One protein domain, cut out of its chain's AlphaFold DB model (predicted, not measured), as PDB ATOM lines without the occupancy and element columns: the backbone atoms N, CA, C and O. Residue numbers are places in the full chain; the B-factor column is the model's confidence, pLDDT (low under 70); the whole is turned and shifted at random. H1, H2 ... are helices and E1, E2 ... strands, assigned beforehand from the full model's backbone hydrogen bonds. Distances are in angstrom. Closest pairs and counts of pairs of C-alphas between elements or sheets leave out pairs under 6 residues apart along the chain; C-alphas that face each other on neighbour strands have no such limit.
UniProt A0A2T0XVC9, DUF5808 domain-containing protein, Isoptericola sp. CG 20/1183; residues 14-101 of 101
ATOM      1  N   LEU A  14      13.268  46.579  59.909       85.38
ATOM      2  CA  LEU A  14      13.231  45.379  59.072       85.38
ATOM      3  C   LEU A  14      12.205  44.338  59.565       85.38
ATOM      4  O   LEU A  14      11.628  43.613  58.762       85.38
ATOM      5  N   SER A  15      11.964  44.262  60.877       89.06
ATOM      6  CA  SER A  15      10.948  43.379  61.461       89.06
ATOM      7  C   SER A  15       9.538  43.835  61.105       89.06
ATOM      8  O   SER A  15       8.687  42.996  60.825       89.06
ATOM      9  N   LEU A  16       9.295  45.149  61.105       93.50
ATOM     10  CA  LEU A  16       8.005  45.704  60.713       93.50
ATOM     11  C   LEU A  16       7.754  45.480  59.222       93.50
ATOM     12  O   LEU A  16       6.692  44.992  58.855       93.50
ATOM     13  N   PHE A  17       8.753  45.747  58.376       93.00
ATOM     14  CA  PHE A  17       8.665  45.463  56.944       93.00
ATOM     15  C   PHE A  17       8.328  43.991  56.676       93.00
ATOM     16  O   PHE A  17       7.395  43.696  55.936       93.00
ATOM     17  N   LYS A  18       9.030  43.058  57.332       93.31
ATOM     18  CA  LYS A  18       8.739  41.620  57.218       93.31
ATOM     19  C   LYS A  18       7.314  41.280  57.650       93.31
ATOM     20  O   LYS A  18       6.673  40.474  56.989       93.31
ATOM     21  N   LEU A  19       6.819  41.894  58.723       96.44
ATOM     22  CA  LEU A  19       5.452  41.686  59.197       96.44
ATOM     23  C   LEU A  19       4.418  42.198  58.185       96.44
ATOM     24  O   LEU A  19       3.456  41.493  57.898       96.44
ATOM     25  N   VAL A  20       4.646  43.375  57.598       95.94
ATOM     26  CA  VAL A  20       3.789  43.926  56.539       95.94
ATOM     27  C   VAL A  20       3.795  43.017  55.310       95.94
ATOM     28  O   VAL A  20       2.731  42.636  54.833       95.94
ATOM     29  N   MET A  21       4.970  42.601  54.833       95.12
ATOM     30  CA  MET A  21       5.077  41.689  53.689       95.12
ATOM     31  C   MET A  21       4.409  40.339  53.958       95.12
ATOM     32  O   MET A  21       3.734  39.805  53.081       95.12
ATOM     33  N   PHE A  22       4.548  39.806  55.173       96.94
ATOM     34  CA  PHE A  22       3.872  38.577  55.574       96.94
ATOM     35  C   PHE A  22       2.349  38.748  55.595       96.94
ATOM     36  O   PHE A  22       1.636  37.906  55.059       96.94
ATOM     37  N   ALA A  23       1.841  39.857  56.139       97.62
ATOM     38  CA  ALA A  23       0.412  40.149  56.138       97.62
ATOM     39  C   ALA A  23      -0.148  40.279  54.710       97.62
ATOM     40  O   ALA A  23      -1.204  39.726  54.417       97.62
ATOM     41  N   LEU A  24       0.578  40.947  53.807       97.81
ATOM     42  CA  LEU A  24       0.196  41.062  52.395       97.81
ATOM     43  C   LEU A  24       0.208  39.703  51.683       97.81
ATOM     44  O   LEU A  24      -0.692  39.423  50.895       97.81
ATOM     45  N   PHE A  25       1.186  38.844  51.984       97.69
ATOM     46  CA  PHE A  25       1.234  37.470  51.480       97.69
ATOM     47  C   PHE A  25       0.031  36.651  51.942       97.69
ATOM     48  O   PHE A  25      -0.659  36.070  51.107       97.69
ATOM     49  N   VAL A  26      -0.264  36.654  53.245       98.12
ATOM     50  CA  VAL A  26      -1.440  35.961  53.792       98.12
ATOM     51  C   VAL A  26      -2.717  36.489  53.142       98.12
ATOM     52  O   VAL A  26      -3.520  35.694  52.668       98.12
ATOM     53  N   ALA A  27      -2.875  37.810  53.032       98.06
ATOM     54  CA  ALA A  27      -4.040  38.417  52.394       98.06
ATOM     55  C   ALA A  27      -4.197  37.996  50.922       98.06
ATOM     56  O   ALA A  27      -5.305  37.676  50.495       98.06
ATOM     57  N   ALA A  28      -3.105  37.950  50.150       97.56
ATOM     58  CA  ALA A  28      -3.129  37.506  48.758       97.56
ATOM     59  C   ALA A  28      -3.490  36.015  48.625       97.56
ATOM     60  O   ALA A  28      -4.302  35.657  47.776       97.56
ATOM     61  N   VAL A  29      -2.947  35.151  49.489       97.81
ATOM     62  CA  VAL A  29      -3.294  33.720  49.508       97.81
ATOM     63  C   VAL A  29      -4.758  33.521  49.904       97.81
ATOM     64  O   VAL A  29      -5.481  32.801  49.223       97.81
ATOM     65  N   THR A  30      -5.232  34.188  50.961       97.88
ATOM     66  CA  THR A  30      -6.634  34.108  51.389       97.88
ATOM     67  C   THR A  30      -7.587  34.591  50.297       97.88
ATOM     68  O   THR A  30      -8.603  33.943  50.069       97.88
ATOM     69  N   LYS A  31      -7.242  35.667  49.577       96.56
ATOM     70  CA  LYS A  31      -8.017  36.167  48.431       96.56
ATOM     71  C   LYS A  31      -8.211  35.099  47.350       96.56
ATOM     72  O   LYS A  31      -9.306  34.990  46.814       96.56
ATOM     73  N   GLU A  32      -7.181  34.320  47.019       97.38
ATOM     74  CA  GLU A  32      -7.309  33.235  46.032       97.38
ATOM     75  C   GLU A  32      -8.065  32.029  46.598       97.38
ATOM     76  O   GLU A  32      -8.877  31.428  45.905       97.38
ATOM     77  N   LEU A  33      -7.861  31.686  47.872       97.50
ATOM     78  CA  LEU A  33      -8.559  30.559  48.498       97.50
ATOM     79  C   LEU A  33     -10.063  30.800  48.702       97.50
ATOM     80  O   LEU A  33     -10.810  29.829  48.777       97.50
ATOM     81  N   GLN A  34     -10.501  32.061  48.780       97.00
ATOM     82  CA  GLN A  34     -11.918  32.441  48.838       97.00
ATOM     83  C   GLN A  34     -12.660  32.245  47.512       97.00
ATOM     84  O   GLN A  34     -13.886  32.204  47.522       97.00
ATOM     85  N   LYS A  35     -11.938  32.135  46.393       96.50
ATOM     86  CA  LYS A  35     -12.525  31.835  45.088       96.50
ATOM     87  C   LYS A  35     -12.719  30.333  44.912       96.50
ATOM     88  O   LYS A  35     -11.955  29.523  45.472       96.50
ATOM     89  N   ASP A  36     -13.673  29.980  44.058       97.44
ATOM     90  CA  ASP A  36     -13.818  28.610  43.583       97.44
ATOM     91  C   ASP A  36     -12.523  28.149  42.899       97.44
ATOM     92  O   ASP A  36     -11.829  28.967  42.293       97.44
ATOM     93  N   PRO A  37     -12.145  26.858  42.997       96.06
ATOM     94  CA  PRO A  37     -10.872  26.367  42.470       96.06
ATOM     95  C   PRO A  37     -10.607  26.721  41.002       96.06
ATOM     96  O   PRO A  37      -9.453  26.946  40.646       96.06
ATOM     97  N   GLU A  38     -11.661  26.794  40.187       96.12
ATOM     98  CA  GLU A  38     -11.608  27.109  38.753       96.12
ATOM     99  C   GLU A  38     -11.398  28.606  38.469       96.12
ATOM    100  O   GLU A  38     -10.900  28.962  37.407       96.12
ATOM    101  N   GLU A  39     -11.707  29.482  39.429       96.44
ATOM    102  CA  GLU A  39     -11.564  30.943  39.315       96.44
ATOM    103  C   GLU A  39     -10.242  31.468  39.912       96.44
ATOM    104  O   GLU A  39      -9.973  32.678  39.946       96.44
ATOM    105  N   ARG A  40      -9.410  30.571  40.456       97.00
ATOM    106  CA  ARG A  40      -8.128  30.941  41.068       97.00
ATOM    107  C   ARG A  40      -7.108  31.265  40.000       97.00
ATOM    108  O   ARG A  40      -6.714  30.419  39.206       97.00
ATOM    109  N   GLU A  41      -6.585  32.475  40.080       96.31
ATOM    110  CA  GLU A  41      -5.597  32.975  39.131       96.31
ATOM    111  C   GLU A  41      -4.181  32.816  39.682       96.31
ATOM    112  O   GLU A  41      -3.237  32.567  38.935       96.31
ATOM    113  N   TRP A  42      -4.014  32.928  41.005       97.00
ATOM    114  CA  TRP A  42      -2.701  32.929  41.665       97.00
ATOM    115  C   TRP A  42      -1.769  34.071  41.216       97.00
ATOM    116  O   TRP A  42      -0.565  34.025  41.457       97.00
ATOM    117  N   HIS A  43      -2.313  35.130  40.614       96.88
ATOM    118  CA  HIS A  43      -1.631  36.394  40.320       96.88
ATOM    119  C   HIS A  43      -2.623  37.561  40.401       96.88
ATOM    120  O   HIS A  43      -3.837  37.360  40.347       96.88
ATOM    121  N   GLY A  44      -2.123  38.785  40.579       96.19
ATOM    122  CA  GLY A  44      -2.957  39.988  40.608       96.19
ATOM    123  C   GLY A  44      -2.412  41.065  41.538       96.19
ATOM    124  O   GLY A  44      -1.204  41.180  41.722       96.19
ATOM    125  N   THR A  45      -3.302  41.863  42.135       97.38
ATOM    126  CA  THR A  45      -2.943  42.882  43.135       97.38
ATOM    127  C   THR A  45      -3.689  42.694  44.457       97.38
ATOM    128  O   THR A  45      -4.847  42.255  44.497       97.38
ATOM    129  N   VAL A  46      -3.016  43.025  45.560       96.12
ATOM    130  CA  VAL A  46      -3.579  43.161  46.909       96.12
ATOM    131  C   VAL A  46      -3.554  44.638  47.311       96.12
ATOM    132  O   VAL A  46      -2.670  45.393  46.898       96.12
ATOM    133  N   ALA A  47      -4.573  45.076  48.057       93.31
ATOM    134  CA  ALA A  47      -4.805  46.486  48.401       93.31
ATOM    135  C   ALA A  47      -4.907  47.440  47.185       93.31
ATOM    136  O   ALA A  47      -4.724  48.643  47.328       93.31
ATOM    137  N   GLY A  48      -5.188  46.916  45.986       93.88
ATOM    138  CA  GLY A  48      -5.355  47.688  44.749       93.88
ATOM    139  C   GLY A  48      -4.063  48.038  44.005       93.88
ATOM    140  O   GLY A  48      -4.135  48.361  42.825       93.88
ATOM    141  N   PHE A  49      -2.887  47.929  44.638       94.81
ATOM    142  CA  PHE A  49      -1.624  48.364  44.019       94.81
ATOM    143  C   PHE A  49      -0.421  47.446  44.256       94.81
ATOM    144  O   PHE A  49       0.523  47.515  43.478       94.81
ATOM    145  N   VAL A  50      -0.411  46.591  45.288       96.38
ATOM    146  CA  VAL A  50       0.734  45.700  45.544       96.38
ATOM    147  C   VAL A  50       0.571  44.435  44.702       96.38
ATOM    148  O   VAL A  50      -0.361  43.671  44.961       96.38
ATOM    149  N   PRO A  51       1.428  44.172  43.704       97.25
ATOM    150  CA  PRO A  51       1.273  42.991  42.868       97.25
ATOM    151  C   PRO A  51       1.657  41.712  43.622       97.25
ATOM    152  O   PRO A  51       2.494  41.737  44.523       97.25
ATOM    153  N   TYR A  52       1.071  40.583  43.237       97.69
ATOM    154  CA  TYR A  52       1.504  39.246  43.634       97.69
ATOM    155  C   TYR A  52       1.511  38.294  42.437       97.69
ATOM    156  O   TYR A  52       0.734  38.440  41.494       97.69
ATOM    157  N   GLU A  53       2.399  37.309  42.491       96.50
ATOM    158  CA  GLU A  53       2.586  36.281  41.472       96.50
ATOM    159  C   GLU A  53       2.983  34.975  42.168       96.50
ATOM    160  O   GLU A  53       4.069  34.874  42.726       96.50
ATOM    161  N   PHE A  54       2.115  33.971  42.157       96.75
ATOM    162  CA  PHE A  54       2.373  32.667  42.779       96.75
ATOM    163  C   PHE A  54       2.434  31.521  41.768       96.75
ATOM    164  O   PHE A  54       2.695  30.381  42.155       96.75
ATOM    165  N   ARG A  55       2.255  31.806  40.472       94.69
ATOM    166  CA  ARG A  55       2.492  30.825  39.410       94.69
ATOM    167  C   ARG A  55       3.982  30.520  39.304       94.69
ATOM    168  O   ARG A  55       4.826  31.363  39.602       94.69
ATOM    169  N   ILE A  56       4.306  29.315  38.842       94.62
ATOM    170  CA  ILE A  56       5.697  28.929  38.600       94.62
ATOM    171  C   ILE A  56       6.327  29.905  37.589       94.62
ATOM    172  O   ILE A  56       5.748  30.135  36.520       94.62
ATOM    173  N   PRO A  57       7.487  30.503  37.912       92.81
ATOM    174  CA  PRO A  57       8.183  31.392  36.997       92.81
ATOM    175  C   PRO A  57       8.579  30.702  35.695       92.81
ATOM    176  O   PRO A  57       9.030  29.557  35.698       92.81
ATOM    177  N   THR A  58       8.496  31.440  34.591       93.50
ATOM    178  CA  THR A  58       9.117  31.058  33.319       93.50
ATOM    179  C   THR A  58      10.373  31.896  33.098       93.50
ATOM    180  O   THR A  58      10.462  33.031  33.571       93.50
ATOM    181  N   LEU A  59      11.353  31.354  32.369       94.75
ATOM    182  CA  LEU A  59      12.574  32.094  32.019       94.75
ATOM    183  C   LEU A  59      12.261  33.365  31.220       94.75
ATOM    184  O   LEU A  59      12.891  34.399  31.427       94.75
ATOM    185  N   GLU A  60      11.253  33.292  30.353       93.06
ATOM    186  CA  GLU A  60      10.733  34.431  29.602       93.06
ATOM    187  C   GLU A  60      10.247  35.543  30.540       93.06
ATOM    188  O   GLU A  60      10.755  36.658  30.484       93.06
ATOM    189  N   ARG A  61       9.394  35.213  31.516       90.81
ATOM    190  CA  ARG A  61       8.876  36.174  32.500       90.81
ATOM    191  C   ARG A  61       9.963  36.741  33.412       90.81
ATOM    192  O   ARG A  61       9.881  37.893  33.829       90.81
ATOM    193  N   VAL A  62      10.989  35.952  33.741       94.50
ATOM    194  CA  VAL A  62      12.168  36.457  34.468       94.50
ATOM    195  C   VAL A  62      12.866  37.531  33.638       94.50
ATOM    196  O   VAL A  62      13.132  38.617  34.154       94.50
ATOM    197  N   LYS A  63      13.137  37.244  32.360       94.25
ATOM    198  CA  LYS A  63      13.795  38.182  31.449       94.25
ATOM    199  C   LYS A  63      12.966  39.453  31.276       94.25
ATOM    200  O   LYS A  63      13.510  40.527  31.467       94.25
ATOM    201  N   GLU A  64      11.668  39.337  31.018       92.94
ATOM    202  CA  GLU A  64      10.761  40.485  30.877       92.94
ATOM    203  C   GLU A  64      10.745  41.384  32.118       92.94
ATOM    204  O   GLU A  64      10.734  42.603  32.008       92.94
ATOM    205  N   ARG A  65      10.746  40.809  33.329       93.62
ATOM    206  CA  ARG A  65      10.593  41.613  34.554       93.62
ATOM    207  C   ARG A  65      11.904  42.181  35.084       93.62
ATOM    208  O   ARG A  65      11.879  43.220  35.744       93.62
ATOM    209  N   VAL A  66      13.024  41.509  34.830       96.38
ATOM    210  CA  VAL A  66      14.342  41.880  35.371       96.38
ATOM    211  C   VAL A  66      15.232  42.543  34.317       96.38
ATOM    212  O   VAL A  66      16.107  43.333  34.670       96.38
ATOM    213  N   TRP A  67      15.029  42.253  33.034       96.44
ATOM    214  CA  TRP A  67      15.862  42.733  31.935       96.44
ATOM    215  C   TRP A  67      15.018  43.210  30.748       96.44
ATOM    216  O   TRP A  67      15.045  42.624  29.666       96.44
ATOM    217  N   ASP A  68      14.314  44.319  30.956       96.31
ATOM    218  CA  ASP A  68      13.587  45.047  29.914       96.31
ATOM    219  C   ASP A  68      14.155  46.478  29.803       96.31
ATOM    220  O   ASP A  68      13.693  47.384  30.501       96.31
ATOM    221  N   PRO A  69      15.226  46.685  29.007       96.12
ATOM    222  CA  PRO A  69      15.891  47.984  28.866       96.12
ATOM    223  C   PRO A  69      15.005  49.075  28.259       96.12
ATOM    224  O   PRO A  69      15.153  50.250  28.616       96.12
ATOM    225  N   ASP A  70      14.089  48.668  27.382       95.81
ATOM    226  CA  ASP A  70      13.181  49.544  26.640       95.81
ATOM    227  C   ASP A  70      11.892  49.841  27.433       95.81
ATOM    228  O   ASP A  70      11.117  50.733  27.082       95.81
ATOM    229  N   GLY A  71      11.674  49.124  28.540       91.94
ATOM    230  CA  GLY A  71      10.532  49.283  29.426       91.94
ATOM    231  C   GLY A  71      10.443  50.647  30.109       91.94
ATOM    232  O   GLY A  71      11.434  51.268  30.493       91.94
ATOM    233  N   ALA A  72       9.216  51.104  30.363       92.00
ATOM    234  CA  ALA A  72       8.971  52.401  30.999       92.00
ATOM    235  C   ALA A  72       9.309  52.436  32.505       92.00
ATOM    236  O   ALA A  72       9.466  53.513  33.084       92.00
ATOM    237  N   HIS A  73       9.401  51.276  33.165       93.31
ATOM    238  CA  HIS A  73       9.438  51.182  34.625       93.31
ATOM    239  C   HIS A  73      10.735  50.553  35.149       93.31
ATOM    240  O   HIS A  73      11.174  49.503  34.687       93.31
ATOM    241  N   ILE A  74      11.316  51.181  36.180       96.00
ATOM    242  CA  ILE A  74      12.439  50.626  36.962       96.00
ATOM    243  C   ILE A  74      11.954  49.530  37.919       96.00
ATOM    244  O   ILE A  74      12.706  48.615  38.244       96.00
ATOM    245  N   LEU A  75      10.709  49.623  38.386       96.69
ATOM    246  CA  LEU A  75      10.094  48.617  39.243       96.69
ATOM    247  C   LEU A  75       9.091  47.804  38.434       96.69
ATOM    248  O   LEU A  75       8.132  48.352  37.896       96.69
ATOM    249  N   SER A  76       9.301  46.497  38.416       94.75
ATOM    250  CA  SER A  76       8.413  45.520  37.791       94.75
ATOM    251  C   SER A  76       7.708  44.707  38.873       94.75
ATOM    252  O   SER A  76       8.242  44.581  39.976       94.75
ATOM    253  N   PRO A  77       6.535  44.105  38.612       94.88
ATOM    254  CA  PRO A  77       5.987  43.078  39.499       94.88
ATOM    255  C   PRO A  77       7.023  41.990  39.813       94.88
ATOM    256  O   PRO A  77       7.899  41.709  38.995       94.88
ATOM    257  N   HIS A  78       6.955  41.361  40.987       93.88
ATOM    258  CA  HIS A  78       7.862  40.258  41.303       93.88
ATOM    259  C   HIS A  78       7.742  39.124  40.277       93.88
ATOM    260  O   HIS A  78       6.687  38.873  39.695       93.88
ATOM    261  N   VAL A  79       8.839  38.401  40.070       93.44
ATOM    262  CA  VAL A  79       8.822  37.144  39.308       93.44
ATOM    263  C   VAL A  79       8.006  36.083  40.053       93.44
ATOM    264  O   VAL A  79       7.310  35.292  39.423       93.44
ATOM    265  N   TRP A  80       8.084  36.097  41.386       95.00
ATOM    266  CA  TRP A  80       7.324  35.244  42.290       95.00
ATOM    267  C   TRP A  80       7.213  35.900  43.672       95.00
ATOM    268  O   TRP A  80       8.175  36.499  44.143       95.00
ATOM    269  N   GLY A  81       6.081  35.769  44.351       95.31
ATOM    270  CA  GLY A  81       5.835  36.360  45.660       95.31
ATOM    271  C   GLY A  81       4.992  37.631  45.582       95.31
ATOM    272  O   GLY A  81       4.131  37.764  44.718       95.31
ATOM    273  N   VAL A  82       5.220  38.556  46.515       97.12
ATOM    274  CA  VAL A  82       4.437  39.790  46.683       97.12
ATOM    275  C   VAL A  82       5.354  41.002  46.570       97.12
ATOM    276  O   VAL A  82       6.434  41.025  47.158       97.12
ATOM    277  N   GLY A  83       4.899  42.031  45.861       95.88
ATOM    278  CA  GLY A  83       5.600  43.292  45.665       95.88
ATOM    279  C   GLY A  83       6.378  43.348  44.353       95.88
ATOM    280  O   GLY A  83       6.047  42.684  43.372       95.88
ATOM    281  N   TRP A  84       7.422  44.167  44.329       95.94
ATOM    282  CA  TRP A  84       8.131  44.547  43.108       95.94
ATOM    283  C   TRP A  84       9.556  44.008  43.086       95.94
ATOM    284  O   TRP A  84      10.171  43.825  44.134       95.94
ATOM    285  N   THR A  85      10.071  43.763  41.890       95.19
ATOM    286  CA  THR A  85      11.487  43.536  41.610       95.19
ATOM    287  C   THR A  85      12.050  44.729  40.842       95.19
ATOM    288  O   THR A  85      11.306  45.539  40.288       95.19
ATOM    289  N   VAL A  86      13.373  44.835  40.798       96.88
ATOM    290  CA  VAL A  86      14.055  45.850  39.996       96.88
ATOM    291  C   VAL A  86      14.230  45.333  38.570       96.88
ATOM    292  O   VAL A  86      14.771  44.247  38.359       96.88
ATOM    293  N   ASN A  87      13.820  46.141  37.597       97.38
ATOM    294  CA  ASN A  87      14.193  45.995  36.199       97.38
ATOM    295  C   ASN A  87      15.615  46.536  36.004       97.38
ATOM    296  O   ASN A  87      15.842  47.726  35.772       97.38
ATOM    297  N   VAL A  88      16.591  45.645  36.136       97.50
ATOM    298  CA  VAL A  88      18.016  45.950  35.992       97.50
ATOM    299  C   VAL A  88      18.332  46.410  34.568       97.50
ATOM    300  O   VAL A  88      19.128  47.332  34.403       97.50
ATOM    301  N   GLY A  89      17.675  45.833  33.557       96.81
ATOM    302  CA  GLY A  89      17.828  46.254  32.161       96.81
ATOM    303  C   GLY A  89      17.539  47.745  31.986       96.81
ATOM    304  O   GLY A  89      18.368  48.477  31.438       96.81
ATOM    305  N   ARG A  90      16.414  48.219  32.535       97.38
ATOM    306  CA  ARG A  90      16.044  49.641  32.486       97.38
ATOM    307  C   ARG A  90      17.003  50.527  33.272       97.38
ATOM    308  O   ARG A  90      17.367  51.600  32.799       97.38
ATOM    309  N   VAL A  91      17.449  50.086  34.451       97.56
ATOM    310  CA  VAL A  91      18.453  50.828  35.236       97.56
ATOM    311  C   VAL A  91      19.735  51.024  34.425       97.56
ATOM    312  O   VAL A  91      20.257  52.135  34.369       97.56
ATOM    313  N   VAL A  92      20.221  49.974  33.759       97.50
ATOM    314  CA  VAL A  92      21.419  50.048  32.914       97.50
ATOM    315  C   VAL A  92      21.218  51.006  31.738       97.50
ATOM    316  O   VAL A  92      22.119  51.796  31.461       97.50
ATOM    317  N   ALA A  93      20.061  50.971  31.070       96.62
ATOM    318  CA  ALA A  93      19.751  51.878  29.963       96.62
ATOM    319  C   ALA A  93      19.808  53.352  30.399       96.62
ATOM    320  O   ALA A  93      20.559  54.130  29.818       96.62
ATOM    321  N   VAL A  94      19.127  53.699  31.497       96.31
ATOM    322  CA  VAL A  94      19.113  55.071  32.036       96.31
ATOM    323  C   VAL A  94      20.513  55.539  32.438       96.31
ATOM    324  O   VAL A  94      20.869  56.694  32.223       96.31
ATOM    325  N   VAL A  95      21.327  54.663  33.036       97.06
ATOM    326  CA  VAL A  95      22.711  55.012  33.392       97.06
ATOM    327  C   VAL A  95      23.551  55.273  32.142       97.06
ATOM    328  O   VAL A  95      24.336  56.213  32.139       97.06
ATOM    329  N   ARG A  96      23.391  54.476  31.079       96.19
ATOM    330  CA  ARG A  96      24.131  54.661  29.822       96.19
ATOM    331  C   ARG A  96      23.753  55.950  29.105       96.19
ATOM    332  O   ARG A  96      24.658  56.643  28.663       96.19
ATOM    333  N   GLU A  97      22.461  56.266  29.027       95.12
ATOM    334  CA  GLU A  97      21.969  57.535  28.471       95.12
ATOM    335  C   GLU A  97      22.638  58.718  29.183       95.12
ATOM    336  O   GLU A  97      23.291  59.534  28.547       95.12
ATOM    337  N   LYS A  98      22.620  58.721  30.521       95.25
ATOM    338  CA  LYS A  98      23.224  59.793  31.329       95.25
ATOM    339  C   LYS A  98      24.744  59.920  31.243       95.25
ATOM    340  O   LYS A  98      25.272  60.942  31.656       95.25
ATOM    341  N   LEU A  99      25.452  58.864  30.846       96.69
ATOM    342  CA  LEU A  99      26.910  58.897  30.668       96.69
ATOM    343  C   LEU A  99      27.312  59.312  29.248       96.69
ATOM    344  O   LEU A  99      28.491  59.569  29.012       96.69
ATOM    345  N   ALA A 100      26.364  59.288  28.309       92.31
ATOM    346  CA  ALA A 100      26.556  59.734  26.936       92.31
ATOM    347  C   ALA A 100      26.229  61.229  26.746       92.31
ATOM    348  O   ALA A 100      26.626  61.789  25.723       92.31
ATOM    349  N   ASP A 101      25.537  61.833  27.718       72.69
ATOM    350  CA  ASP A 101      25.313  63.279  27.868       72.69
ATOM    351  C   ASP A 101      26.530  63.988  28.495       72.69
ATOM    352  O   ASP A 101      26.838  65.125  28.063       72.69
TER     353      ASP A 101
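This is residues 14 to 101 of the 101 residues of the protein "DUF5808 domain-containing protein" of Isoptericola sp. CG 20/1183 (UniProt A0A2T0XVC9). Two small strand hairpins, E1 with E2 and E3 with E4, make the middle of a loose, elongated model; the long helix H1 packs on the first hairpin with its residues 24 to 32, and the helix H3 leads out from the second. The short helix H2 packs on the second hairpin with residues 64 to 66, while residues 14 to 20 of H1, residues 34 to 39 and residues 95 to 101 stick out. The printed part has 88 residues, with three named helices and four named strands in the order H1 E1 E2 H2 E3 E4 H3, and its class is mixed, helices and strands. The two sheets, E1 - E2 and E3 - E4, are antiparallel; the radius of gyration of the C-alphas is 15.7 A and the spans are 53 by 32 by 20 A.

H1, residues 14 to 33, has 4 pairs of C-alphas within 8 A with E1, residues 43 to 46, the closest being those of Ala 28 and Val 46, 6.0 A apart. E1 and E2, residues 50 to 53, form a hairpin at 157 degrees between directions, with N 46 and O 50 at 2.8 A and N 52 and O 44 at 2.8 A, within hydrogen-bond range. Residues 52 to 53 of E2 also pair, antiparallel, with residues 81 to 82. The closest C-alphas of E2 and E3, residues 75 to 77, are those of Pro 51 and Pro 77, 5.8 A apart. E3 and E4, residues 84 to 86, form a second hairpin at 133 degrees, with N 85 and O 76 at 2.8 A, within hydrogen-bond range. The closest C-alphas of H2, residues 59 to 66, and E3 are those of Arg 65 and Ser 76, 5.5 A apart. H2 and H3, residues 88 to 100, are close but not clearly touching, with C-alphas of Val 66 and Val 88 closest at 5.5 A, at a steep tilt of 47 degrees, the same way. H1 is apart from H2 and from H3. In H1, H2 and H3 every O i to N i+4 pair is within hydrogen-bond range.

H1 begins at C-alpha 14, (13.231, 45.379, 59.072), and measures 28.4 A from first to last C-alpha. E1 measures 9.6 A, E2 10.4 A, H2 10.5 A, E3 6.9 A and E4 6.8 A. H3 measures 18.6 A and ends at C-alpha 100, (26.556, 59.734, 26.936).

The two C-alphas farthest apart are those of Asp 36 and Asp 101, 54.6 A. The printed part has no cut and no long link. Its mean pLDDT is 95.3, and no printed residue is under 70.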